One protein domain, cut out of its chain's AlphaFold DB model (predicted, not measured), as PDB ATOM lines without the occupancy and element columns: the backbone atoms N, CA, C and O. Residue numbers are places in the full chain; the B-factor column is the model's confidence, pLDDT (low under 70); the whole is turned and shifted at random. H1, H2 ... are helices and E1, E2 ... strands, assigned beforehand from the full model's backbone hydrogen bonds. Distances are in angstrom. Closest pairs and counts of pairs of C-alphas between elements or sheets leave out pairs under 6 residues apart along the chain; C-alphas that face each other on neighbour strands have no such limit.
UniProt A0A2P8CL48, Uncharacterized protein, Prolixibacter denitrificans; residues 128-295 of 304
ATOM      1  N   LEU A 128     162.366 121.942 133.513       91.50
ATOM      2  CA  LEU A 128     161.150 121.142 133.520       91.50
ATOM      3  C   LEU A 128     161.225 120.112 132.397       91.50
ATOM      4  O   LEU A 128     161.557 120.419 131.266       91.50
ATOM      5  N   ALA A 129     160.893 118.869 132.719       92.62
ATOM      6  CA  ALA A 129     160.829 117.791 131.745       92.62
ATOM      7  C   ALA A 129     159.418 117.221 131.716       92.62
ATOM      8  O   ALA A 129     158.886 116.845 132.766       92.62
ATOM      9  N   VAL A 130     158.836 117.122 130.528       92.75
ATOM     10  CA  VAL A 130     157.598 116.383 130.290       92.75
ATOM     11  C   VAL A 130     157.966 114.969 129.857       92.75
ATOM     12  O   VAL A 130     158.799 114.761 128.981       92.75
ATOM     13  N   GLU A 131     157.340 113.977 130.475       92.56
ATOM     14  CA  GLU A 131     157.474 112.570 130.109       92.56
ATOM     15  C   GLU A 131     156.100 111.883 130.160       92.56
ATOM     16  O   GLU A 131     155.203 112.345 130.878       92.56
ATOM     17  N   PRO A 132     155.902 110.765 129.441       91.25
ATOM     18  CA  PRO A 132     154.742 109.918 129.666       91.25
ATOM     19  C   PRO A 132     154.647 109.492 131.133       91.25
ATOM     20  O   PRO A 132     155.609 109.001 131.724       91.25
ATOM     21  N   GLY A 133     153.483 109.701 131.736       83.31
ATOM     22  CA  GLY A 133     153.210 109.361 133.126       83.31
ATOM     23  C   GLY A 133     152.709 107.925 133.306       83.31
ATOM     24  O   GLY A 133     152.220 107.280 132.383       83.31
ATOM     25  N   GLY A 134     152.770 107.430 134.545       71.56
ATOM     26  CA  GLY A 134     152.277 106.098 134.916       71.56
ATOM     27  C   GLY A 134     153.281 104.962 134.685       71.56
ATOM     28  O   GLY A 134     154.451 105.181 134.397       71.56
ATOM     29  N   SER A 135     152.826 103.721 134.872       64.75
ATOM     30  CA  SER A 135     153.667 102.520 134.724       64.75
ATOM     31  C   SER A 135     153.928 102.131 133.266       64.75
ATOM     32  O   SER A 135     154.705 101.210 133.013       64.75
ATOM     33  N   ASN A 136     153.260 102.787 132.315       59.91
ATOM     34  CA  ASN A 136     153.322 102.439 130.906       59.91
ATOM     35  C   ASN A 136     154.270 103.405 130.187       59.91
ATOM     36  O   ASN A 136     154.092 104.616 130.250       59.91
ATOM     37  N   SER A 137     155.276 102.869 129.496       63.03
ATOM     38  CA  SER A 137     156.298 103.638 128.775       63.03
ATOM     39  C   SER A 137     155.749 104.310 127.508       63.03
ATOM     40  O   SER A 137     156.092 103.905 126.403       63.03
ATOM     41  N   GLY A 138     154.872 105.307 127.650       68.00
ATOM     42  CA  GLY A 138     154.341 106.062 126.507       68.00
ATOM     43  C   GLY A 138     153.245 105.358 125.714       68.00
ATOM     44  O   GLY A 138     152.921 105.812 124.623       68.00
ATOM     45  N   MET A 139     152.664 104.278 126.250       73.19
ATOM     46  CA  MET A 139     151.572 103.556 125.600       73.19
ATOM     47  C   MET A 139     150.348 103.463 126.510       73.19
ATOM     48  O   MET A 139     150.422 102.946 127.626       73.19
ATOM     49  N   PHE A 140     149.221 103.964 126.027       84.69
ATOM     50  CA  PHE A 140     147.955 103.986 126.748       84.69
ATOM     51  C   PHE A 140     146.884 103.250 125.950       84.69
ATOM     52  O   PHE A 140     146.981 103.101 124.734       84.69
ATOM     53  N   CYS A 141     145.865 102.782 126.662       85.06
ATOM     54  CA  CYS A 141     144.694 102.160 126.066       85.06
ATOM     55  C   CYS A 141     143.476 103.048 126.293       85.06
ATOM     56  O   CYS A 141     143.407 103.775 127.281       85.06
ATOM     57  N   TYR A 142     142.490 102.902 125.415       87.00
ATOM     58  CA  TYR A 142     141.133 103.373 125.662       87.00
ATOM     59  C   TYR A 142     140.558 102.803 126.959       87.00
ATOM     60  O   TYR A 142     140.781 101.633 127.297       87.00
ATOM     61  N   ASP A 143     139.752 103.615 127.628       84.56
ATOM     62  CA  ASP A 143     139.061 103.258 128.848       84.56
ATOM     63  C   ASP A 143     137.871 102.342 128.540       84.56
ATOM     64  O   ASP A 143     137.033 102.593 127.673       84.56
ATOM     65  N   GLY A 144     137.782 101.233 129.272       84.50
ATOM     66  CA  GLY A 144     136.686 100.282 129.116       84.50
ATOM     67  C   GLY A 144     136.683  99.524 127.779       84.50
ATOM     68  O   GLY A 144     137.711  99.296 127.137       84.50
ATOM     69  N   LYS A 145     135.500  99.029 127.405       87.31
ATOM     70  CA  LYS A 145     135.285  98.172 126.226       87.31
ATOM     71  C   LYS A 145     134.762  98.982 125.039       87.31
ATOM     72  O   LYS A 145     134.052  99.958 125.246       87.31
ATOM     73  N   VAL A 146     135.032  98.510 123.820       88.81
ATOM     74  CA  VAL A 146     134.416  99.040 122.589       88.81
ATOM     75  C   VAL A 146     132.896  98.866 122.663       88.81
ATOM     76  O   VAL A 146     132.403  97.771 122.963       88.81
ATOM     77  N   ASN A 147     132.159  99.929 122.361       89.19
ATOM     78  CA  ASN A 147     130.714  99.903 122.195       89.19
ATOM     79  C   ASN A 147     130.375  99.607 120.732       89.19
ATOM     80  O   ASN A 147     130.839 100.291 119.824       89.19
ATOM     81  N   VAL A 148     129.555  98.582 120.502       90.44
ATOM     82  CA  VAL A 148     129.112  98.187 119.158       90.44
ATOM     83  C   VAL A 148     127.665  98.616 118.974       90.44
ATOM     84  O   VAL A 148     126.785  98.157 119.705       90.44
ATOM     85  N   ASN A 149     127.419  99.466 117.984       91.19
ATOM     86  CA  ASN A 149     126.091  99.953 117.642       91.19
ATOM     87  C   ASN A 149     125.644  99.330 116.319       91.19
ATOM     88  O   ASN A 149     126.351  99.416 115.320       91.19
ATOM     89  N   PHE A 150     124.460  98.715 116.306       93.62
ATOM     90  CA  PHE A 150     123.868  98.124 115.106       93.62
ATOM     91  C   PHE A 150     122.597  98.875 114.716       93.62
ATOM     92  O   PHE A 150     121.631  98.924 115.483       93.62
ATOM     93  N   ASN A 151     122.582  99.433 113.507       92.06
ATOM     94  CA  ASN A 151     121.393 100.032 112.925       92.06
ATOM     95  C   ASN A 151     120.619  98.975 112.131       92.06
ATOM     96  O   ASN A 151     120.921  98.695 110.976       92.06
ATOM     97  N   SER A 152     119.562  98.425 112.728       93.56
ATOM     98  CA  SER A 152     118.737  97.390 112.090       93.56
ATOM     99  C   SER A 152     117.955  97.866 110.860       93.56
ATOM    100  O   SER A 152     117.452  97.034 110.109       93.56
ATOM    101  N   SER A 153     117.838  99.180 110.644       93.62
ATOM    102  CA  SER A 153     117.127  99.749 109.492       93.62
ATOM    103  C   SER A 153     118.016  99.873 108.254       93.62
ATOM    104  O   SER A 153     117.507  99.778 107.140       93.62
ATOM    105  N   THR A 154     119.321 100.085 108.438       92.94
ATOM    106  CA  THR A 154     120.295 100.210 107.336       92.94
ATOM    107  C   THR A 154     121.209  98.994 107.205       92.94
ATOM    108  O   THR A 154     121.740  98.750 106.128       92.94
ATOM    109  N   GLY A 155     121.347  98.197 108.267       90.31
ATOM    110  CA  GLY A 155     122.294  97.087 108.353       90.31
ATOM    111  C   GLY A 155     123.692  97.503 108.821       90.31
ATOM    112  O   GLY A 155     124.561  96.643 108.930       90.31
ATOM    113  N   ASP A 156     123.911  98.786 109.120       89.44
ATOM    114  CA  ASP A 156     125.235  99.305 109.465       89.44
ATOM    115  C   ASP A 156     125.645  98.939 110.895       89.44
ATOM    116  O   ASP A 156     124.838  98.988 111.830       89.44
ATOM    117  N   VAL A 157     126.931  98.632 111.069       89.81
ATOM    118  CA  VAL A 157     127.579  98.458 112.374       89.81
ATOM    119  C   VAL A 157     128.615  99.559 112.551       89.81
ATOM    120  O   VAL A 157     129.449  99.763 111.667       89.81
ATOM    121  N   THR A 158     128.578 100.243 113.693       89.25
ATOM    122  CA  THR A 158     129.607 101.205 114.090       89.25
ATOM    123  C   THR A 158     130.244 100.830 115.421       89.25
ATOM    124  O   THR A 158     129.592 100.294 116.321       89.25
ATOM    125  N   TYR A 159     131.535 101.120 115.532       87.25
ATOM    126  CA  TYR A 159     132.361 100.874 116.702       87.25
ATOM    127  C   TYR A 159     132.732 102.206 117.331       87.25
ATOM    128  O   TYR A 159     133.358 103.048 116.695       87.25
ATOM    129  N   ASP A 160     132.334 102.383 118.579       87.12
ATOM    130  CA  ASP A 160     132.727 103.511 119.408       87.12
ATOM    131  C   ASP A 160     133.776 103.024 120.409       87.12
ATOM    132  O   ASP A 160     133.547 102.104 121.205       87.12
ATOM    133  N   HIS A 161     134.968 103.602 120.307       82.81
ATOM    134  CA  HIS A 161     136.122 103.189 121.091       82.81
ATOM    135  C   HIS A 161     136.154 103.845 122.475       82.81
ATOM    136  O   HIS A 161     136.891 103.346 123.332       82.81
ATOM    137  N   GLY A 162     135.303 104.849 122.702       82.06
ATOM    138  CA  GLY A 162     135.186 105.606 123.937       82.06
ATOM    139  C   GLY A 162     136.332 106.588 124.155       82.06
ATOM    140  O   GLY A 162     137.068 106.961 123.243       82.06
ATOM    141  N   THR A 163     136.496 106.978 125.413       84.81
ATOM    142  CA  THR A 163     137.524 107.913 125.874       84.81
ATOM    143  C   THR A 163     138.828 107.184 126.203       84.81
ATOM    144  O   THR A 163     138.816 106.013 126.581       84.81
ATOM    145  N   ALA A 164     139.957 107.867 126.089       86.00
ATOM    146  CA  ALA A 164     141.242 107.456 126.628       86.00
ATOM    147  C   ALA A 164     141.734 108.497 127.638       86.00
ATOM    148  O   ALA A 164     141.767 109.692 127.338       86.00
ATOM    149  N   THR A 165     142.150 108.041 128.818       87.50
ATOM    150  CA  THR A 165     142.781 108.892 129.830       87.50
ATOM    151  C   THR A 165     144.301 108.783 129.741       87.50
ATOM    152  O   THR A 165     144.902 107.813 130.209       87.50
ATOM    153  N   VAL A 166     144.942 109.813 129.196       88.00
ATOM    154  CA  VAL A 166     146.399 109.939 129.133       88.00
ATOM    155  C   VAL A 166     146.911 110.692 130.357       88.00
ATOM    156  O   VAL A 166     146.291 111.625 130.866       88.00
ATOM    157  N   THR A 167     148.050 110.261 130.893       90.31
ATOM    158  CA  THR A 167     148.735 110.969 131.980       90.31
ATOM    159  C   THR A 167     150.143 111.324 131.541       90.31
ATOM    160  O   THR A 167     150.892 110.442 131.137       90.31
ATOM    161  N   TYR A 168     150.527 112.585 131.705       92.12
ATOM    162  CA  TYR A 168     151.913 113.039 131.617       92.12
ATOM    163  C   TYR A 168     152.445 113.328 133.001       92.12
ATOM    164  O   TYR A 168     151.702 113.748 133.891       92.12
ATOM    165  N   LYS A 169     153.749 113.156 133.167       93.31
ATOM    166  CA  LYS A 169     154.477 113.603 134.339       93.31
ATOM    167  C   LYS A 169     155.368 114.770 133.942       93.31
ATOM    168  O   LYS A 169     156.174 114.660 133.028       93.31
ATOM    169  N   VAL A 170     155.215 115.887 134.642       93.69
ATOM    170  CA  VAL A 170     156.104 117.044 134.524       93.69
ATOM    171  C   VAL A 170     156.996 117.051 135.752       93.69
ATOM    172  O   VAL A 170     156.497 117.159 136.874       93.69
ATOM    173  N   SER A 171     158.300 116.887 135.561       92.94
ATOM    174  CA  SER A 171     159.287 116.827 136.641       92.94
ATOM    175  C   SER A 171     160.139 118.086 136.656       92.94
ATOM    176  O   SER A 171     160.558 118.548 135.602       92.94
ATOM    177  N   VAL A 172     160.428 118.610 137.848       91.81
ATOM    178  CA  VAL A 172     161.350 119.736 138.027       91.81
ATOM    179  C   VAL A 172     162.720 119.242 138.480       91.81
ATOM    180  O   VAL A 172     162.835 118.346 139.323       91.81
ATOM    181  N   SER A 173     163.777 119.863 137.964       89.19
ATOM    182  CA  SER A 173     165.135 119.689 138.467       89.19
ATOM    183  C   SER A 173     165.854 121.029 138.653       89.19
ATOM    184  O   SER A 173     165.369 122.079 138.237       89.19
ATOM    185  N   GLY A 174     166.975 121.004 139.383       82.38
ATOM    186  CA  GLY A 174     167.808 122.188 139.626       82.38
ATOM    187  C   GLY A 174     167.145 123.320 140.413       82.38
ATOM    188  O   GLY A 174     167.589 124.459 140.300       82.38
ATOM    189  N   ILE A 175     166.125 122.995 141.213       82.25
ATOM    190  CA  ILE A 175     165.380 123.911 142.080       82.25
ATOM    191  C   ILE A 175     165.716 123.678 143.565       82.25
ATOM    192  O   ILE A 175     165.965 122.551 144.001       82.25
ATOM    193  N   GLY A 176     165.732 124.744 144.361       78.19
ATOM    194  CA  GLY A 176     165.876 124.697 145.812       78.19
ATOM    195  C   GLY A 176     164.618 124.183 146.522       78.19
ATOM    196  O   GLY A 176     163.492 124.367 146.073       78.19
ATOM    197  N   THR A 177     164.787 123.578 147.698       80.50
ATOM    198  CA  THR A 177     163.685 122.947 148.456       80.50
ATOM    199  C   THR A 177     162.621 123.922 148.971       80.50
ATOM    200  O   THR A 177     161.558 123.484 149.394       80.50
ATOM    201  N   SER A 178     162.916 125.222 148.995       84.38
ATOM    202  CA  SER A 178     162.004 126.287 149.430       84.38
ATOM    203  C   SER A 178     161.354 127.043 148.273       84.38
ATOM    204  O   SER A 178     160.593 127.974 148.520       84.38
ATOM    205  N   GLU A 179     161.688 126.707 147.031       85.44
ATOM    206  CA  GLU A 179     161.217 127.441 145.861       85.44
ATOM    207  C   GLU A 179     159.933 126.831 145.308       85.44
ATOM    208  O   GLU A 179     159.776 125.611 145.261       85.44
ATOM    209  N   THR A 180     159.019 127.689 144.866       90.69
ATOM    210  CA  THR A 180     157.847 127.282 144.086       90.69
ATOM    211  C   THR A 180     158.191 127.298 142.604       90.69
ATOM    212  O   THR A 180     159.093 128.024 142.182       90.69
ATOM    213  N   TRP A 181     157.445 126.551 141.799       92.81
ATOM    214  CA  TRP A 181     157.610 126.534 140.347       92.81
ATOM    215  C   TRP A 181     156.274 126.449 139.632       92.81
ATOM    216  O   TRP A 181     155.241 126.197 140.249       92.81
ATOM    217  N   GLY A 182     156.286 126.707 138.336       93.06
ATOM    218  CA  GLY A 182     155.086 126.701 137.529       93.06
ATOM    219  C   GLY A 182     155.392 126.693 136.046       93.06
ATOM    220  O   GLY A 182     156.538 126.830 135.618       93.06
ATOM    221  N   PHE A 183     154.335 126.499 135.276       93.31
ATOM    222  CA  PHE A 183     154.349 126.474 133.821       93.31
ATOM    223  C   PHE A 183     152.933 126.722 133.308       93.31
ATOM    224  O   PHE A 183     151.952 126.610 134.045       93.31
ATOM    225  N   ASN A 184     152.820 127.028 132.028       91.56
ATOM    226  CA  ASN A 184     151.563 127.054 131.308       91.56
ATOM    227  C   ASN A 184     151.422 125.756 130.513       91.56
ATOM    228  O   ASN A 184     152.365 125.321 129.848       91.56
ATOM    229  N   ILE A 185     150.238 125.150 130.551       88.94
ATOM    230  CA  ILE A 185     149.885 124.099 129.600       88.94
ATOM    231  C   ILE A 185     149.735 124.774 128.233       88.94
ATOM    232  O   ILE A 185     149.004 125.753 128.089       88.94
ATOM    233  N   GLY A 186     150.537 124.313 127.275       84.12
ATOM    234  CA  GLY A 186     150.564 124.802 125.904       84.12
ATOM    235  C   GLY A 186     149.570 124.052 125.021       84.12
ATOM    236  O   GLY A 186     148.489 123.660 125.456       84.12
ATOM    237  N   SER A 187     149.932 123.842 123.755       80.75
ATOM    238  CA  SER A 187     149.106 123.062 122.836       80.75
ATOM    239  C   SER A 187     149.080 121.586 123.219       80.75
ATOM    240  O   SER A 187     150.129 120.968 123.418       80.75
ATOM    241  N   ILE A 188     147.875 121.020 123.229       82.19
ATOM    242  CA  ILE A 188     147.659 119.576 123.213       82.19
ATOM    243  C   ILE A 188     147.217 119.220 121.799       82.19
ATOM    244  O   ILE A 188     146.271 119.812 121.273       82.19
ATOM    245  N   THR A 189     147.919 118.290 121.164       83.88
ATOM    246  CA  THR A 189     147.609 117.846 119.801       83.88
ATOM    247  C   THR A 189     147.429 116.346 119.769       83.88
ATOM    248  O   THR A 189     148.129 115.636 120.480       83.88
ATOM    249  N   ALA A 190     146.537 115.862 118.911       83.31
ATOM    250  CA  ALA A 190     146.385 114.443 118.636       83.31
ATOM    251  C   ALA A 190     146.493 114.204 117.129       83.31
ATOM    252  O   ALA A 190     145.818 114.867 116.338       83.31
ATOM    253  N   THR A 191     147.339 113.257 116.745       84.81
ATOM    254  CA  THR A 191     147.540 112.838 115.357       84.81
ATOM    255  C   THR A 191     147.293 111.343 115.264       84.81
ATOM    256  O   THR A 191     147.978 110.576 115.931       84.81
ATOM    257  N   GLY A 192     146.330 110.921 114.450       81.75
ATOM    258  CA  GLY A 192     146.041 109.504 114.225       81.75
ATOM    259  C   GLY A 192     146.308 109.052 112.797       81.75
ATOM    260  O   GLY A 192     146.710 109.843 111.938       81.75
ATOM    261  N   ASN A 193     146.075 107.764 112.558       78.12
ATOM    262  CA  ASN A 193     146.232 107.142 111.245       78.12
ATOM    263  C   ASN A 193     145.058 107.478 110.305       78.12
ATOM    264  O   ASN A 193     144.162 108.268 110.618       78.12
ATOM    265  N   SER A 194     145.066 106.911 109.094       67.50
ATOM    266  CA  SER A 194     144.003 107.138 108.109       67.50
ATOM    267  C   SER A 194     142.628 106.781 108.684       67.50
ATOM    268  O   SER A 194     142.408 105.646 109.090       67.50
ATOM    269  N   GLY A 195     141.698 107.740 108.684       66.75
ATOM    270  CA  GLY A 195     140.358 107.576 109.265       66.75
ATOM    271  C   GLY A 195     140.177 108.222 110.643       66.75
ATOM    272  O   GLY A 195     139.041 108.335 111.095       66.75
ATOM    273  N   PHE A 196     141.251 108.704 111.279       74.75
ATOM    274  CA  PHE A 196     141.172 109.505 112.500       74.75
ATOM    275  C   PHE A 196     140.717 110.944 112.201       74.75
ATOM    276  O   PHE A 196     141.374 111.680 111.462       74.75
ATOM    277  N   ASP A 197     139.600 111.372 112.794       69.12
ATOM    278  CA  ASP A 197     139.126 112.761 112.708       69.12
ATOM    279  C   ASP A 197     139.788 113.647 113.777       69.12
ATOM    280  O   ASP A 197     139.240 113.889 114.855       69.12
ATOM    281  N   ALA A 198     140.979 114.162 113.464       64.38
ATOM    282  CA  ALA A 198     141.725 115.059 114.353       64.38
ATOM    283  C   ALA A 198     140.978 116.370 114.670       64.38
ATOM    284  O   ALA A 198     141.229 117.003 115.695       64.38
ATOM    285  N   THR A 199     140.036 116.781 113.816       60.47
ATOM    286  CA  THR A 199     139.298 118.046 113.947       60.47
ATOM    287  C   THR A 199     138.370 118.055 115.160       60.47
ATOM    288  O   THR A 199     138.224 119.090 115.809       60.47
ATOM    289  N   LYS A 200     137.760 116.908 115.487       58.25
ATOM    290  CA  LYS A 200     136.895 116.758 116.668       58.25
ATOM    291  C   LYS A 200     137.695 116.703 117.966       58.25
ATOM    292  O   LYS A 200     137.331 117.357 118.936       58.25
ATOM    293  N   VAL A 201     138.832 116.012 117.943       60.19
ATOM    294  CA  VAL A 201     139.697 115.832 119.117       60.19
ATOM    295  C   VAL A 201     140.298 117.153 119.594       60.19
ATOM    296  O   VAL A 201     140.302 117.446 120.786       60.19
ATOM    297  N   VAL A 202     140.735 118.014 118.670       57.22
ATOM    298  CA  VAL A 202     141.287 119.337 119.014       57.22
ATOM    299  C   VAL A 202     140.231 120.266 119.642       57.22
ATOM    300  O   VAL A 202     140.559 121.081 120.510       57.22
ATOM    301  N   ALA A 203     138.956 120.142 119.259       54.06
ATOM    302  CA  ALA A 203     137.871 120.946 119.829       54.06
ATOM    303  C   ALA A 203     137.554 120.557 121.289       54.06
ATOM    304  O   ALA A 203     137.370 121.440 122.129       54.06
ATOM    305  N   ASP A 204     137.570 119.263 121.620       53.88
ATOM    306  CA  ASP A 204     137.338 118.782 122.991       53.88
ATOM    307  C   ASP A 204     138.543 119.055 123.914       53.88
ATOM    308  O   ASP A 204     138.384 119.476 125.070       53.88
ATOM    309  N   LEU A 205     139.764 118.948 123.374       60.19
ATOM    310  CA  LEU A 205     141.008 119.304 124.065       60.19
ATOM    311  C   LEU A 205     141.060 120.781 124.481       60.19
ATOM    312  O   LEU A 205     141.466 121.097 125.599       60.19
ATOM    313  N   THR A 206     140.615 121.689 123.609       53.22
ATOM    314  CA  THR A 206     140.638 123.142 123.865       53.22
ATOM    315  C   THR A 206     139.525 123.623 124.800       53.22
ATOM    316  O   THR A 206     139.665 124.683 125.410       53.22
ATOM    317  N   ALA A 207     138.440 122.855 124.964       49.88
ATOM    318  CA  ALA A 207     137.309 123.229 125.812       49.88
ATOM    319  C   ALA A 207     137.376 122.641 127.234       49.88
ATOM    320  O   ALA A 207     136.950 123.312 128.181       49.88
ATOM    321  N   SER A 208     137.853 121.398 127.424       57.59
ATOM    322  CA  SER A 208     137.848 120.747 128.750       57.59
ATOM    323  C   SER A 208     138.714 119.497 128.946       57.59
ATOM    324  O   SER A 208     138.665 118.967 130.053       57.59
ATOM    325  N   GLY A 209     139.518 119.060 127.970       65.31
ATOM    326  CA  GLY A 209     140.242 117.777 128.036       65.31
ATOM    327  C   GLY A 209     141.172 117.581 129.241       65.31
ATOM    328  O   GLY A 209     141.443 116.451 129.625       65.31
ATOM    329  N   ILE A 210     141.634 118.651 129.899       75.38
ATOM    330  CA  ILE A 210     142.432 118.537 131.130       75.38
ATOM    331  C   ILE A 210     141.512 118.222 132.313       75.38
ATOM    332  O   ILE A 210     140.762 119.076 132.796       75.38
ATOM    333  N   VAL A 211     141.629 116.992 132.808       76.69
ATOM    334  CA  VAL A 211     140.818 116.444 133.902       76.69
ATOM    335  C   VAL A 211     141.356 116.891 135.252       76.69
ATOM    336  O   VAL A 211     140.604 117.271 136.148       76.69
ATOM    337  N   SER A 212     142.678 116.823 135.428       80.56
ATOM    338  CA  SER A 212     143.324 117.213 136.679       80.56
ATOM    339  C   SER A 212     144.814 117.476 136.502       80.56
ATOM    340  O   SER A 212     145.477 116.863 135.665       80.56
ATOM    341  N   VAL A 213     145.339 118.347 137.360       82.88
ATOM    342  CA  VAL A 213     146.774 118.502 137.597       82.88
ATOM    343  C   VAL A 213     147.007 118.298 139.088       82.88
ATOM    344  O   VAL A 213     146.333 118.917 139.910       82.88
ATOM    345  N   SER A 214     147.907 117.388 139.453       87.25
ATOM    346  CA  SER A 214     148.090 116.969 140.851       87.25
ATOM    347  C   SER A 214     149.541 116.623 141.162       87.25
ATOM    348  O   SER A 214     150.292 116.264 140.260       87.25
ATOM    349  N   ASP A 215     149.946 116.712 142.432       85.38
ATOM    350  CA  ASP A 215     151.249 116.198 142.869       85.38
ATOM    351  C   ASP A 215     151.317 114.695 142.576       85.38
ATOM    352  O   ASP A 215     150.459 113.929 143.024       85.38
ATOM    353  N   ALA A 216     152.353 114.269 141.852       80.50
ATOM    354  CA  ALA A 216     152.539 112.864 141.513       80.50
ATOM    355  C   ALA A 216     152.710 111.967 142.754       80.50
ATOM    356  O   ALA A 216     152.398 110.779 142.698       80.50
ATOM    357  N   ASN A 217     153.153 112.540 143.877       81.69
ATOM    358  CA  ASN A 217     153.319 111.854 145.158       81.69
ATOM    359  C   ASN A 217     152.153 112.097 146.137       81.69
ATOM    360  O   ASN A 217     152.153 111.542 147.235       81.69
ATOM    361  N   GLY A 218     151.157 112.910 145.760       77.56
ATOM    362  CA  GLY A 218     149.921 113.136 146.521       77.56
ATOM    363  C   GLY A 218     150.069 113.871 147.860       77.56
ATOM    364  O   GLY A 218     149.174 113.778 148.698       77.56
ATOM    365  N   SER A 219     151.175 114.577 148.094       73.06
ATOM    366  CA  SER A 219     151.530 115.150 149.403       73.06
ATOM    367  C   SER A 219     151.606 116.679 149.430       73.06
ATOM    368  O   SER A 219     151.486 117.278 150.498       73.06
ATOM    369  N   GLY A 220     151.794 117.313 148.274       81.94
ATOM    370  CA  GLY A 220     151.960 118.752 148.135       81.94
ATOM    371  C   GLY A 220     150.808 119.452 147.420       81.94
ATOM    372  O   GLY A 220     149.932 118.840 146.810       81.94
ATOM    373  N   THR A 221     150.811 120.780 147.513       89.06
ATOM    374  CA  THR A 221     149.797 121.635 146.893       89.06
ATOM    375  C   THR A 221     150.168 121.949 145.446       89.06
ATOM    376  O   THR A 221     151.236 122.495 145.170       89.06
ATOM    377  N   VAL A 222     149.245 121.649 144.532       91.62
ATOM    378  CA  VAL A 222     149.302 122.027 143.117       91.62
ATOM    379  C   VAL A 222     148.014 122.766 142.788       91.62
ATOM    380  O   VAL A 222     146.929 122.292 143.116       91.62
ATOM    381  N   THR A 223     148.135 123.942 142.180       92.31
ATOM    382  CA  THR A 223     146.998 124.757 141.739       92.31
ATOM    383  C   THR A 223     147.008 124.829 140.224       92.31
ATOM    384  O   THR A 223     148.033 125.160 139.633       92.31
ATOM    385  N   TYR A 224     145.867 124.538 139.605       91.06
ATOM    386  CA  TYR A 224     145.666 124.684 138.169       91.06
ATOM    387  C   TYR A 224     144.555 125.697 137.904       91.06
ATOM    388  O   TYR A 224     143.397 125.479 138.265       91.06
ATOM    389  N   ASP A 225     144.921 126.810 137.275       88.00
ATOM    390  CA  ASP A 225     143.979 127.785 136.746       88.00
ATOM    391  C   ASP A 225     143.611 127.392 135.316       88.00
ATOM    392  O   ASP A 225     144.352 127.661 134.367       88.00
ATOM    393  N   LYS A 226     142.440 126.770 135.164       82.19
ATOM    394  CA  LYS A 226     141.919 126.317 133.869       82.19
ATOM    395  C   LYS A 226     141.691 127.460 132.876       82.19
ATOM    396  O   LYS A 226     141.800 127.236 131.676       82.19
ATOM    397  N   THR A 227     141.414 128.676 133.349       83.12
ATOM    398  CA  THR A 227     141.145 129.830 132.471       83.12
ATOM    399  C   THR A 227     142.416 130.281 131.767       83.12
ATOM    400  O   THR A 227     142.420 130.515 130.564       83.12
ATOM    401  N   ASN A 228     143.507 130.374 132.528       83.44
ATOM    402  CA  ASN A 228     144.805 130.832 132.032       83.44
ATOM    403  C   ASN A 228     145.740 129.675 131.649       83.44
ATOM    404  O   ASN A 228     146.884 129.907 131.253       83.44
ATOM    405  N   GLN A 229     145.267 128.438 131.813       88.00
ATOM    406  CA  GLN A 229     146.031 127.203 131.653       88.00
ATOM    407  C   GLN A 229     147.347 127.217 132.445       88.00
ATOM    408  O   GLN A 229     148.357 126.673 132.009       88.00
ATOM    409  N   SER A 230     147.342 127.864 133.608       90.81
ATOM    410  CA  SER A 230     148.534 128.072 134.425       90.81
ATOM    411  C   SER A 230     148.581 127.065 135.565       90.81
ATOM    412  O   SER A 230     147.584 126.849 136.257       90.81
ATOM    413  N   VAL A 231     149.743 126.453 135.765       93.62
ATOM    414  CA  VAL A 231     150.025 125.521 136.853       93.62
ATOM    415  C   VAL A 231     151.002 126.182 137.816       93.62
ATOM    416  O   VAL A 231     152.067 126.648 137.421       93.62
ATOM    417  N   SER A 232     150.646 126.202 139.098       94.12
ATOM    418  CA  SER A 232     151.499 126.664 140.194       94.12
ATOM    419  C   SER A 232     151.714 125.539 141.197       94.12
ATOM    420  O   SER A 232     150.761 124.923 141.679       94.12
ATOM    421  N   VAL A 233     152.974 125.280 141.525       94.69
ATOM    422  CA  VAL A 233     153.415 124.135 142.312       94.69
ATOM    423  C   VAL A 233     154.162 124.609 143.553       94.69
ATOM    424  O   VAL A 233     155.097 125.411 143.481       94.69
ATOM    425  N   ALA A 234     153.732 124.118 144.715       93.19
ATOM    426  CA  ALA A 234     154.330 124.473 145.993       93.19
ATOM    427  C   ALA A 234     155.751 123.910 146.159       93.19
ATOM    428  O   ALA A 234     156.138 122.911 145.547       93.19
ATOM    429  N   ALA A 235     156.511 124.540 147.055       90.06
ATOM    430  CA  ALA A 235     157.857 124.108 147.396       90.06
ATOM    431  C   ALA A 235     157.891 122.658 147.899       90.06
ATOM    432  O   ALA A 235     157.004 122.207 148.625       90.06
ATOM    433  N   GLY A 236     158.937 121.929 147.509       87.75
ATOM    434  CA  GLY A 236     159.141 120.526 147.878       87.75
ATOM    435  C   GLY A 236     158.439 119.501 146.978       87.75
ATOM    436  O   GLY A 236     158.775 118.322 147.061       87.75
ATOM    437  N   VAL A 237     157.532 119.912 146.084       90.81
ATOM    438  CA  VAL A 237     156.963 119.022 145.058       90.81
ATOM    439  C   VAL A 237     157.926 118.933 143.879       90.81
ATOM    440  O   VAL A 237     158.241 119.940 143.248       90.81
ATOM    441  N   THR A 238     158.387 117.724 143.567       91.44
ATOM    442  CA  THR A 238     159.382 117.484 142.506       91.44
ATOM    443  C   THR A 238     158.770 117.099 141.164       91.44
ATOM    444  O   THR A 238     159.474 117.055 140.160       91.44
ATOM    445  N   SER A 239     157.479 116.770 141.133       92.94
ATOM    446  CA  SER A 239     156.786 116.419 139.897       92.94
ATOM    447  C   SER A 239     155.272 116.492 140.043       92.94
ATOM    448  O   SER A 239     154.738 116.182 141.108       92.94
ATOM    449  N   VAL A 240     154.585 116.803 138.951       93.56
ATOM    450  CA  VAL A 240     153.122 116.802 138.863       93.56
ATOM    451  C   VAL A 240     152.647 115.866 137.760       93.56
ATOM    452  O   VAL A 240     153.318 115.705 136.745       93.56
ATOM    453  N   ASN A 241     151.479 115.263 137.954       92.19
ATOM    454  CA  ASN A 241     150.766 114.528 136.921       92.19
ATOM    455  C   ASN A 241     149.733 115.446 136.264       92.19
ATOM    456  O   ASN A 241     148.900 116.024 136.967       92.19
ATOM    457  N   VAL A 242     149.762 115.530 134.937       91.06
ATOM    458  CA  VAL A 242     148.739 116.171 134.102       91.06
ATOM    459  C   VAL A 242     147.917 115.057 133.467       91.06
ATOM    460  O   VAL A 242     148.454 114.261 132.700       91.06
ATOM    461  N   LYS A 243     146.633 114.967 133.816       89.00
ATOM    462  CA  LYS A 243     145.712 113.976 133.251       89.00
ATOM    463  C   LYS A 243     144.812 114.620 132.218       89.00
ATOM    464  O   LYS A 243     144.178 115.637 132.514       89.00
ATOM    465  N   ILE A 244     144.741 113.995 131.055       87.12
ATOM    466  CA  ILE A 244     144.003 114.473 129.898       87.12
ATOM    467  C   ILE A 244     143.084 113.343 129.431       87.12
ATOM    468  O   ILE A 244     143.522 112.206 129.289       87.12
ATOM    469  N   GLU A 245     141.802 113.640 129.264       85.31
ATOM    470  CA  GLU A 245     140.812 112.733 128.686       85.31
ATOM    471  C   GLU A 245     140.564 113.143 127.239       85.31
ATOM    472  O   GLU A 245     140.244 114.303 126.959       85.31
ATOM    473  N   LEU A 246     140.732 112.192 126.324       81.06
ATOM    474  CA  LEU A 246     140.461 112.375 124.905       81.06
ATOM    475  C   LEU A 246     139.416 111.373 124.463       81.06
ATOM    476  O   LEU A 246     139.595 110.167 124.603       81.06
ATOM    477  N   ASP A 247     138.346 111.880 123.876       77.31
ATOM    478  CA  ASP A 247     137.402 111.079 123.118       77.31
ATOM    479  C   ASP A 247     137.617 111.399 121.641       77.31
ATOM    480  O   ASP A 247     137.583 112.562 121.235       77.31
ATOM    481  N   ASN A 248     137.879 110.378 120.823       67.94
ATOM    482  CA  ASN A 248     137.966 110.599 119.382       67.94
ATOM    483  C   ASN A 248     136.587 110.809 118.743       67.94
ATOM    484  O   ASN A 248     136.524 111.198 117.578       67.94
ATOM    485  N   ASN A 249     135.509 110.584 119.507       66.44
ATOM    486  CA  ASN A 249     134.102 110.779 119.177       66.44
ATOM    487  C   ASN A 249     133.756 110.263 117.768       66.44
ATOM    488  O   ASN A 249     132.956 110.844 117.013       66.44
ATOM    489  N   ASN A 250     134.443 109.183 117.387       66.44
ATOM    490  CA  ASN A 250     134.392 108.580 116.072       66.44
ATOM    491  C   ASN A 250     133.729 107.215 116.192       66.44
ATOM    492  O   ASN A 250     134.258 106.283 116.791       66.44
ATOM    493  N   GLY A 251     132.555 107.106 115.573       75.69
ATOM    494  CA  GLY A 251     131.980 105.817 115.223       75.69
ATOM    495  C   GLY A 251     132.675 105.300 113.969       75.69
ATOM    496  O   GLY A 251     132.481 105.855 112.887       75.69
ATOM    497  N   TYR A 252     133.468 104.246 114.104       84.38
ATOM    498  CA  TYR A 252     134.148 103.602 112.985       84.38
ATOM    499  C   TYR A 252     133.223 102.580 112.332       84.38
ATOM    500  O   TYR A 252     132.605 101.774 113.022       84.38
ATOM    501  N   GLY A 253     133.089 102.618 111.007       86.94
ATOM    502  CA  GLY A 253     132.356 101.591 110.264       86.94
ATOM    503  C   GLY A 253     133.148 100.285 110.156       86.94
ATOM    504  O   GLY A 253     134.336 100.240 110.458       86.94
ATOM    505  N   ILE A 254     132.502  99.225 109.664       84.94
ATOM    506  CA  ILE A 254     133.149  97.918 109.440       84.94
ATOM    507  C   ILE A 254     134.329  97.964 108.456       84.94
ATOM    508  O   ILE A 254     135.232  97.138 108.552       84.94
ATOM    509  N   ASP A 255     134.330  98.943 107.552       84.50
ATOM    510  CA  ASP A 255     135.377  99.139 106.545       84.50
ATOM    511  C   ASP A 255     136.484 100.099 107.009       84.50
ATOM    512  O   ASP A 255     137.360 100.463 106.222       84.50
ATOM    513  N   ALA A 256     136.439 100.561 108.264       83.50
ATOM    514  CA  ALA A 256     137.503 101.392 108.805       83.50
ATOM    515  C   ALA A 256     138.834 100.615 108.820       83.50
ATOM    516  O   ALA A 256     138.840  99.402 109.060       83.50
ATOM    517  N   PRO A 257     139.971 101.293 108.582       85.19
ATOM    518  CA  PRO A 257     141.284 100.713 108.832       85.19
ATOM    519  C   PRO A 257     141.376 100.140 110.251       85.19
ATOM    520  O   PRO A 257     140.774 100.671 111.183       85.19
ATOM    521  N   VAL A 258     142.122  99.046 110.410       85.50
ATOM    522  CA  VAL A 258     142.212  98.302 111.683       85.50
ATOM    523  C   VAL A 258     142.822  99.117 112.829       85.50
ATOM    524  O   VAL A 258     142.632  98.767 113.988       85.50
ATOM    525  N   ASP A 259     143.518 100.194 112.475       86.06
ATOM    526  CA  ASP A 259     144.242 101.140 113.316       86.06
ATOM    527  C   ASP A 259     143.607 102.545 113.292       86.06
ATOM    528  O   ASP A 259     144.221 103.522 113.711       86.06
ATOM    529  N   ALA A 260     142.380 102.693 112.778       83.44
ATOM    530  CA  ALA A 260     141.738 104.003 112.624       83.44
ATOM    531  C   ALA A 260     141.471 104.714 113.968       83.44
ATOM    532  O   ALA A 260     141.288 105.937 114.006       83.44
ATOM    533  N   GLN A 261     141.435 103.949 115.061       83.19
ATOM    534  CA  GLN A 261     141.353 104.441 116.433       83.19
ATOM    535  C   GLN A 261     142.701 104.882 117.007       83.19
ATOM    536  O   GLN A 261     142.711 105.609 117.991       83.19
ATOM    537  N   ASP A 262     143.826 104.434 116.461       87.94
ATOM    538  CA  ASP A 262     145.121 104.682 117.079       87.94
ATOM    539  C   ASP A 262     145.558 106.132 116.842       87.94
ATOM    540  O   ASP A 262     145.425 106.685 115.742       87.94
ATOM    541  N   PHE A 263     146.095 106.761 117.887       87.31
ATOM    542  CA  PHE A 263     146.596 108.128 117.812       87.31
ATOM    543  C   PHE A 263     147.818 108.351 118.691       87.31
ATOM    544  O   PHE A 263     148.057 107.653 119.671       87.31
ATOM    545  N   THR A 264     148.606 109.355 118.330       89.44
ATOM    546  CA  THR A 264     149.659 109.919 119.167       89.44
ATOM    547  C   THR A 264     149.205 111.275 119.668       89.44
ATOM    548  O   THR A 264     148.858 112.158 118.881       89.44
ATOM    549  N   GLU A 265     149.181 111.420 120.981       88.44
ATOM    550  CA  GLU A 265     148.929 112.669 121.672       88.44
ATOM    551  C   GLU A 265     150.249 113.315 122.071       88.44
ATOM    552  O   GLU A 265     151.159 112.628 122.525       88.44
ATOM    553  N   THR A 266     150.330 114.633 121.935       89.06
ATOM    554  CA  THR A 266     151.474 115.427 122.374       89.06
ATOM    555  C   THR A 266     151.003 116.470 123.372       89.06
ATOM    556  O   THR A 266     150.154 117.305 123.043       89.06
ATOM    557  N   LEU A 267     151.601 116.478 124.562       90.25
ATOM    558  CA  LEU A 267     151.497 117.590 125.503       90.25
ATOM    559  C   LEU A 267     152.698 118.512 125.322       90.25
ATOM    560  O   LEU A 267     153.832 118.053 125.400       90.25
ATOM    561  N   ASN A 268     152.448 119.812 125.172       90.25
ATOM    562  CA  ASN A 268     153.476 120.846 125.246       90.25
ATOM    563  C   ASN A 268     153.256 121.699 126.498       90.25
ATOM    564  O   ASN A 268     152.118 122.056 126.814       90.25
ATOM    565  N   ILE A 269     154.333 122.086 127.177       91.19
ATOM    566  CA  ILE A 269     154.312 123.123 128.214       91.19
ATOM    567  C   ILE A 269     155.081 124.357 127.749       91.19
ATOM    568  O   ILE A 269     155.891 124.315 126.825       91.19
ATOM    569  N   SER A 270     154.792 125.492 128.372       89.38
ATOM    570  CA  SER A 270     155.415 126.772 128.051       89.38
ATOM    571  C   SER A 270     155.564 127.636 129.296       89.38
ATOM    572  O   SER A 270     155.006 127.325 130.346       89.38
ATOM    573  N   ASN A 271     156.323 128.727 129.176       86.81
ATOM    574  CA  ASN A 271     156.574 129.675 130.266       86.81
ATOM    575  C   ASN A 271     156.973 129.011 131.615       86.81
ATOM    576  O   ASN A 271     156.381 129.309 132.660       86.81
ATOM    577  N   PRO A 272     157.944 128.082 131.603       89.06
ATOM    578  CA  PRO A 272     158.459 127.467 132.817       89.06
ATOM    579  C   PRO A 272     159.132 128.531 133.685       89.06
ATOM    580  O   PRO A 272     159.905 129.359 133.200       89.06
ATOM    581  N   HIS A 273     158.822 128.528 134.976       86.81
ATOM    582  CA  HIS A 273     159.333 129.521 135.914       86.81
ATOM    583  C   HIS A 273     159.449 128.961 137.330       86.81
ATOM    584  O   HIS A 273     158.759 128.016 137.716       86.81
ATOM    585  N   CYS A 274     160.283 129.604 138.144       88.12
ATOM    586  CA  CYS A 274     160.348 129.375 139.582       88.12
ATOM    587  C   CYS A 274     160.403 130.691 140.366       88.12
ATOM    588  O   CYS A 274     160.628 131.763 139.803       88.12
ATOM    589  N   SER A 275     160.194 130.626 141.683       83.56
ATOM    590  CA  SER A 275     160.112 131.813 142.547       83.56
ATOM    591  C   SER A 275     161.378 132.672 142.586       83.56
ATOM    592  O   SER A 275     161.287 133.838 142.958       83.56
ATOM    593  N   SER A 276     162.552 132.140 142.223       73.62
ATOM    594  CA  SER A 276     163.780 132.946 142.110       73.62
ATOM    595  C   SER A 276     163.943 133.650 140.764       73.62
ATOM    596  O   SER A 276     164.923 134.372 140.575       73.62
ATOM    597  N   GLY A 277     163.014 133.452 139.825       69.25
ATOM    598  CA  GLY A 277     163.131 133.979 138.468       69.25
ATOM    599  C   GLY A 277     164.187 133.256 137.632       69.25
ATOM    600  O   GLY A 277     164.686 133.825 136.663       69.25
ATOM    601  N   ALA A 278     164.558 132.025 138.004       70.44
ATOM    602  CA  ALA A 278     165.409 131.199 137.162       70.44
ATOM    603  C   ALA A 278     164.679 130.892 135.848       70.44
ATOM    604  O   ALA A 278     163.563 130.373 135.852       70.44
ATOM    605  N   VAL A 279     165.318 131.218 134.728       71.81
ATOM    606  CA  VAL A 279     164.872 130.770 133.406       71.81
ATOM    607  C   VAL A 279     165.234 129.300 133.248       71.81
ATOM    608  O   VAL A 279     166.225 128.834 133.805       71.81
ATOM    609  N   GLU A 280     164.420 128.546 132.531       77.94
ATOM    610  CA  GLU A 280     164.704 127.147 132.243       77.94
ATOM    611  C   GLU A 280     166.003 126.961 131.442       77.94
ATOM    612  O   GLU A 280     166.403 127.808 130.637       77.94
ATOM    613  N   SER A 281     166.687 125.846 131.678       69.94
ATOM    614  CA  SER A 281     167.853 125.430 130.913       69.94
ATOM    615  C   SER A 281     167.449 125.168 129.461       69.94
ATOM    616  O   SER A 281     166.837 124.162 129.144       69.94
ATOM    617  N   THR A 282     167.838 126.045 128.537       60.59
ATOM    618  CA  THR A 282     167.463 125.970 127.110       60.59
ATOM    619  C   THR A 282     168.178 124.856 126.328       60.59
ATOM    620  O   THR A 282     168.437 125.013 125.138       60.59
ATOM    621  N   SER A 283     168.647 123.794 126.987       58.97
ATOM    622  CA  SER A 283     169.628 122.862 126.406       58.97
ATOM    623  C   SER A 283     169.064 121.510 125.966       58.97
ATOM    624  O   SER A 283     169.808 120.730 125.372       58.97
ATOM    625  N   ASN A 284     167.789 121.217 126.231       64.19
ATOM    626  CA  ASN A 284     167.248 119.856 126.145       64.19
ATOM    627  C   ASN A 284     165.850 119.705 125.509       64.19
ATOM    628  O   ASN A 284     165.426 118.559 125.393       64.19
ATOM    629  N   ASP A 285     165.172 120.768 125.050       70.56
ATOM    630  CA  ASP A 285     163.872 120.725 124.328       70.56
ATOM    631  C   ASP A 285     162.823 119.747 124.918       70.56
ATOM    632  O   ASP A 285     161.942 119.247 124.224       70.56
ATOM    633  N   ASN A 286     162.873 119.475 126.220       88.12
ATOM    634  CA  ASN A 286     162.100 118.437 126.915       88.12
ATOM    635  C   ASN A 286     160.748 118.937 127.451       88.12
ATOM    636  O   ASN A 286     160.097 118.258 128.245       88.12
ATOM    637  N   ASN A 287     160.292 120.095 126.980       90.25
ATOM    638  CA  ASN A 287     158.998 120.691 127.324       90.25
ATOM    639  C   ASN A 287     157.807 120.082 126.587       90.25
ATOM    640  O   ASN A 287     156.726 120.673 126.530       90.25
ATOM    641  N   HIS A 288     157.995 118.906 126.005       91.38
ATOM    642  CA  HIS A 288     156.941 118.166 125.352       91.38
ATOM    643  C   HIS A 288     157.170 116.670 125.505       91.38
ATOM    644  O   HIS A 288     158.295 116.214 125.708       91.38
ATOM    645  N   ALA A 289     156.088 115.910 125.404       92.19
ATOM    646  CA  ALA A 289     156.155 114.464 125.312       92.19
ATOM    647  C   ALA A 289     155.023 113.940 124.443       92.19
ATOM    648  O   ALA A 289     153.920 114.490 124.458       92.19
ATOM    649  N   ASP A 290     155.318 112.832 123.771       91.00
ATOM    650  CA  ASP A 290     154.368 112.084 122.967       91.00
ATOM    651  C   ASP A 290     153.927 110.817 123.698       91.00
ATOM    652  O   ASP A 290     154.724 110.125 124.343       91.00
ATOM    653  N   VAL A 291     152.650 110.490 123.557       90.56
ATOM    654  CA  VAL A 291     152.043 109.256 124.035       90.56
ATOM    655  C   VAL A 291     151.240 108.632 122.909       90.56
ATOM    656  O   VAL A 291     150.367 109.271 122.332       90.56
ATOM    657  N   THR A 292     151.475 107.352 122.637       90.19
ATOM    658  CA  THR A 292     150.628 106.586 121.726       90.19
ATOM    659  C   THR A 292     149.473 105.960 122.495       90.19
ATOM    660  O   THR A 292     149.667 105.211 123.456       90.19
ATOM    661  N   VAL A 293     148.257 106.230 122.042       88.31
ATOM    662  CA  VAL A 293     147.045 105.544 122.468       88.31
ATOM    663  C   VAL A 293     146.680 104.533 121.395       88.31
ATOM    664  O   VAL A 293     146.470 104.885 120.236       88.31
ATOM    665  N   SER A 294     146.614 103.270 121.792       88.06
ATOM    666  CA  SER A 294     146.243 102.174 120.901       88.06
ATOM    667  C   SER A 294     145.414 101.136 121.639       88.06
ATOM    668  O   SER A 294     145.316 101.116 122.870       88.06
ATOM    669  N   ARG A 295     144.785 100.244 120.885       84.94
ATOM    670  CA  ARG A 295     144.197  99.018 121.431       84.94
ATOM    671  C   ARG A 295     144.410  97.877 120.437       84.94
ATOM    672  O   ARG A 295     144.852  98.136 119.331       84.94
TER     673      ARG A 295
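AT A GLANCE: This is residues 128 to 295 of the 304 residues of an uncharacterized protein of Prolixibacter denitrificans (UniProt A0A2P8CL48). Two strongly twisted sheets, E1-E4-E9-E6 and E7-E8-E5-E11-E12, lie partly face to face and come close at both edges, E1 beside E12 and E6 beside E7; a small third sheet, E2-E3-E10, extends from one end as an arm. H1 packs on E5 and reaches E9 of the other sheet. The printed part has 168 residues with twelve named strands and one named helix, in the order E1 E2 E3 E4 E5 H1 E6 E7 E8 E9 E10 E11 E12; the three sheets are antiparallel and the class is mostly strand. It is only just compact, close to loose, with a radius of gyration of the C-alphas of 18.3 A, and spans 65 by 30 by 29 A.

HOW THE PARTS SIT: One sheet runs in the order E1, residues 128 to 132, E4, residues 163 to 173, E9, residues 239 to 247, and E6, residues 210 to 215. Pairs within hydrogen-bond range are N 129 and O 171, 2.9 A, N 164 and O 246, 2.8 A, and N 214 and O 241, 3.0 A. E2, residues 147 to 150, and E3, residues 157 to 160, form a hairpin, with N 149 and O 158 at 2.9 A; E10, residues 251 to 253, is the other neighbour of E3, with N 159 and O 252 at 2.8 A. E3 runs on into E4 at 24 degrees. The five-stranded sheet runs E7, residues 222 to 225, E8, residues 230 to 233, E5, residues 181 to 192, E11, residues 263 to 274, and E12, residues 288 to 293. Its pairs include N 223 and O 232, 2.8 A, N 231 and O 183, 2.8 A, N 182 and O 273, 2.9 A, and N 265 and O 291, 2.8 A. The closest C-alphas of E1 and E12 are those of Val 130 and His 288, 5.3 A; those of E6 and E7 are Ser 214 and Val 222, 5.7 A. H1, residues 198 to 207, is on the five-stranded sheet over E5 at a height of 8.5 A and only grazes the four-stranded sheet; 5 of its 6 O i to N i+4 pairs are within hydrogen-bond range.

IN THESE COORDINATES: E1 begins at C-alpha 128, (161.150, 121.142, 133.520). E4 measures 32.6 A, E5 33.3 A, H1 14.7 A, E9 26.2 A and E11 33.4 A; E11 bends by 54 degrees at residue 271. E12 ends at C-alpha 293, (147.045, 105.544, 122.468).

THE WHOLE: The C-alphas farthest apart, of Ser 153 and Ser 276, are 65.9 A apart. The printed part has no cut. The links E1 to E2 and E11 to E12 are long. Mean pLDDT of the printed part is 82.6, and 27 residues are under 70, among them 197 to 209.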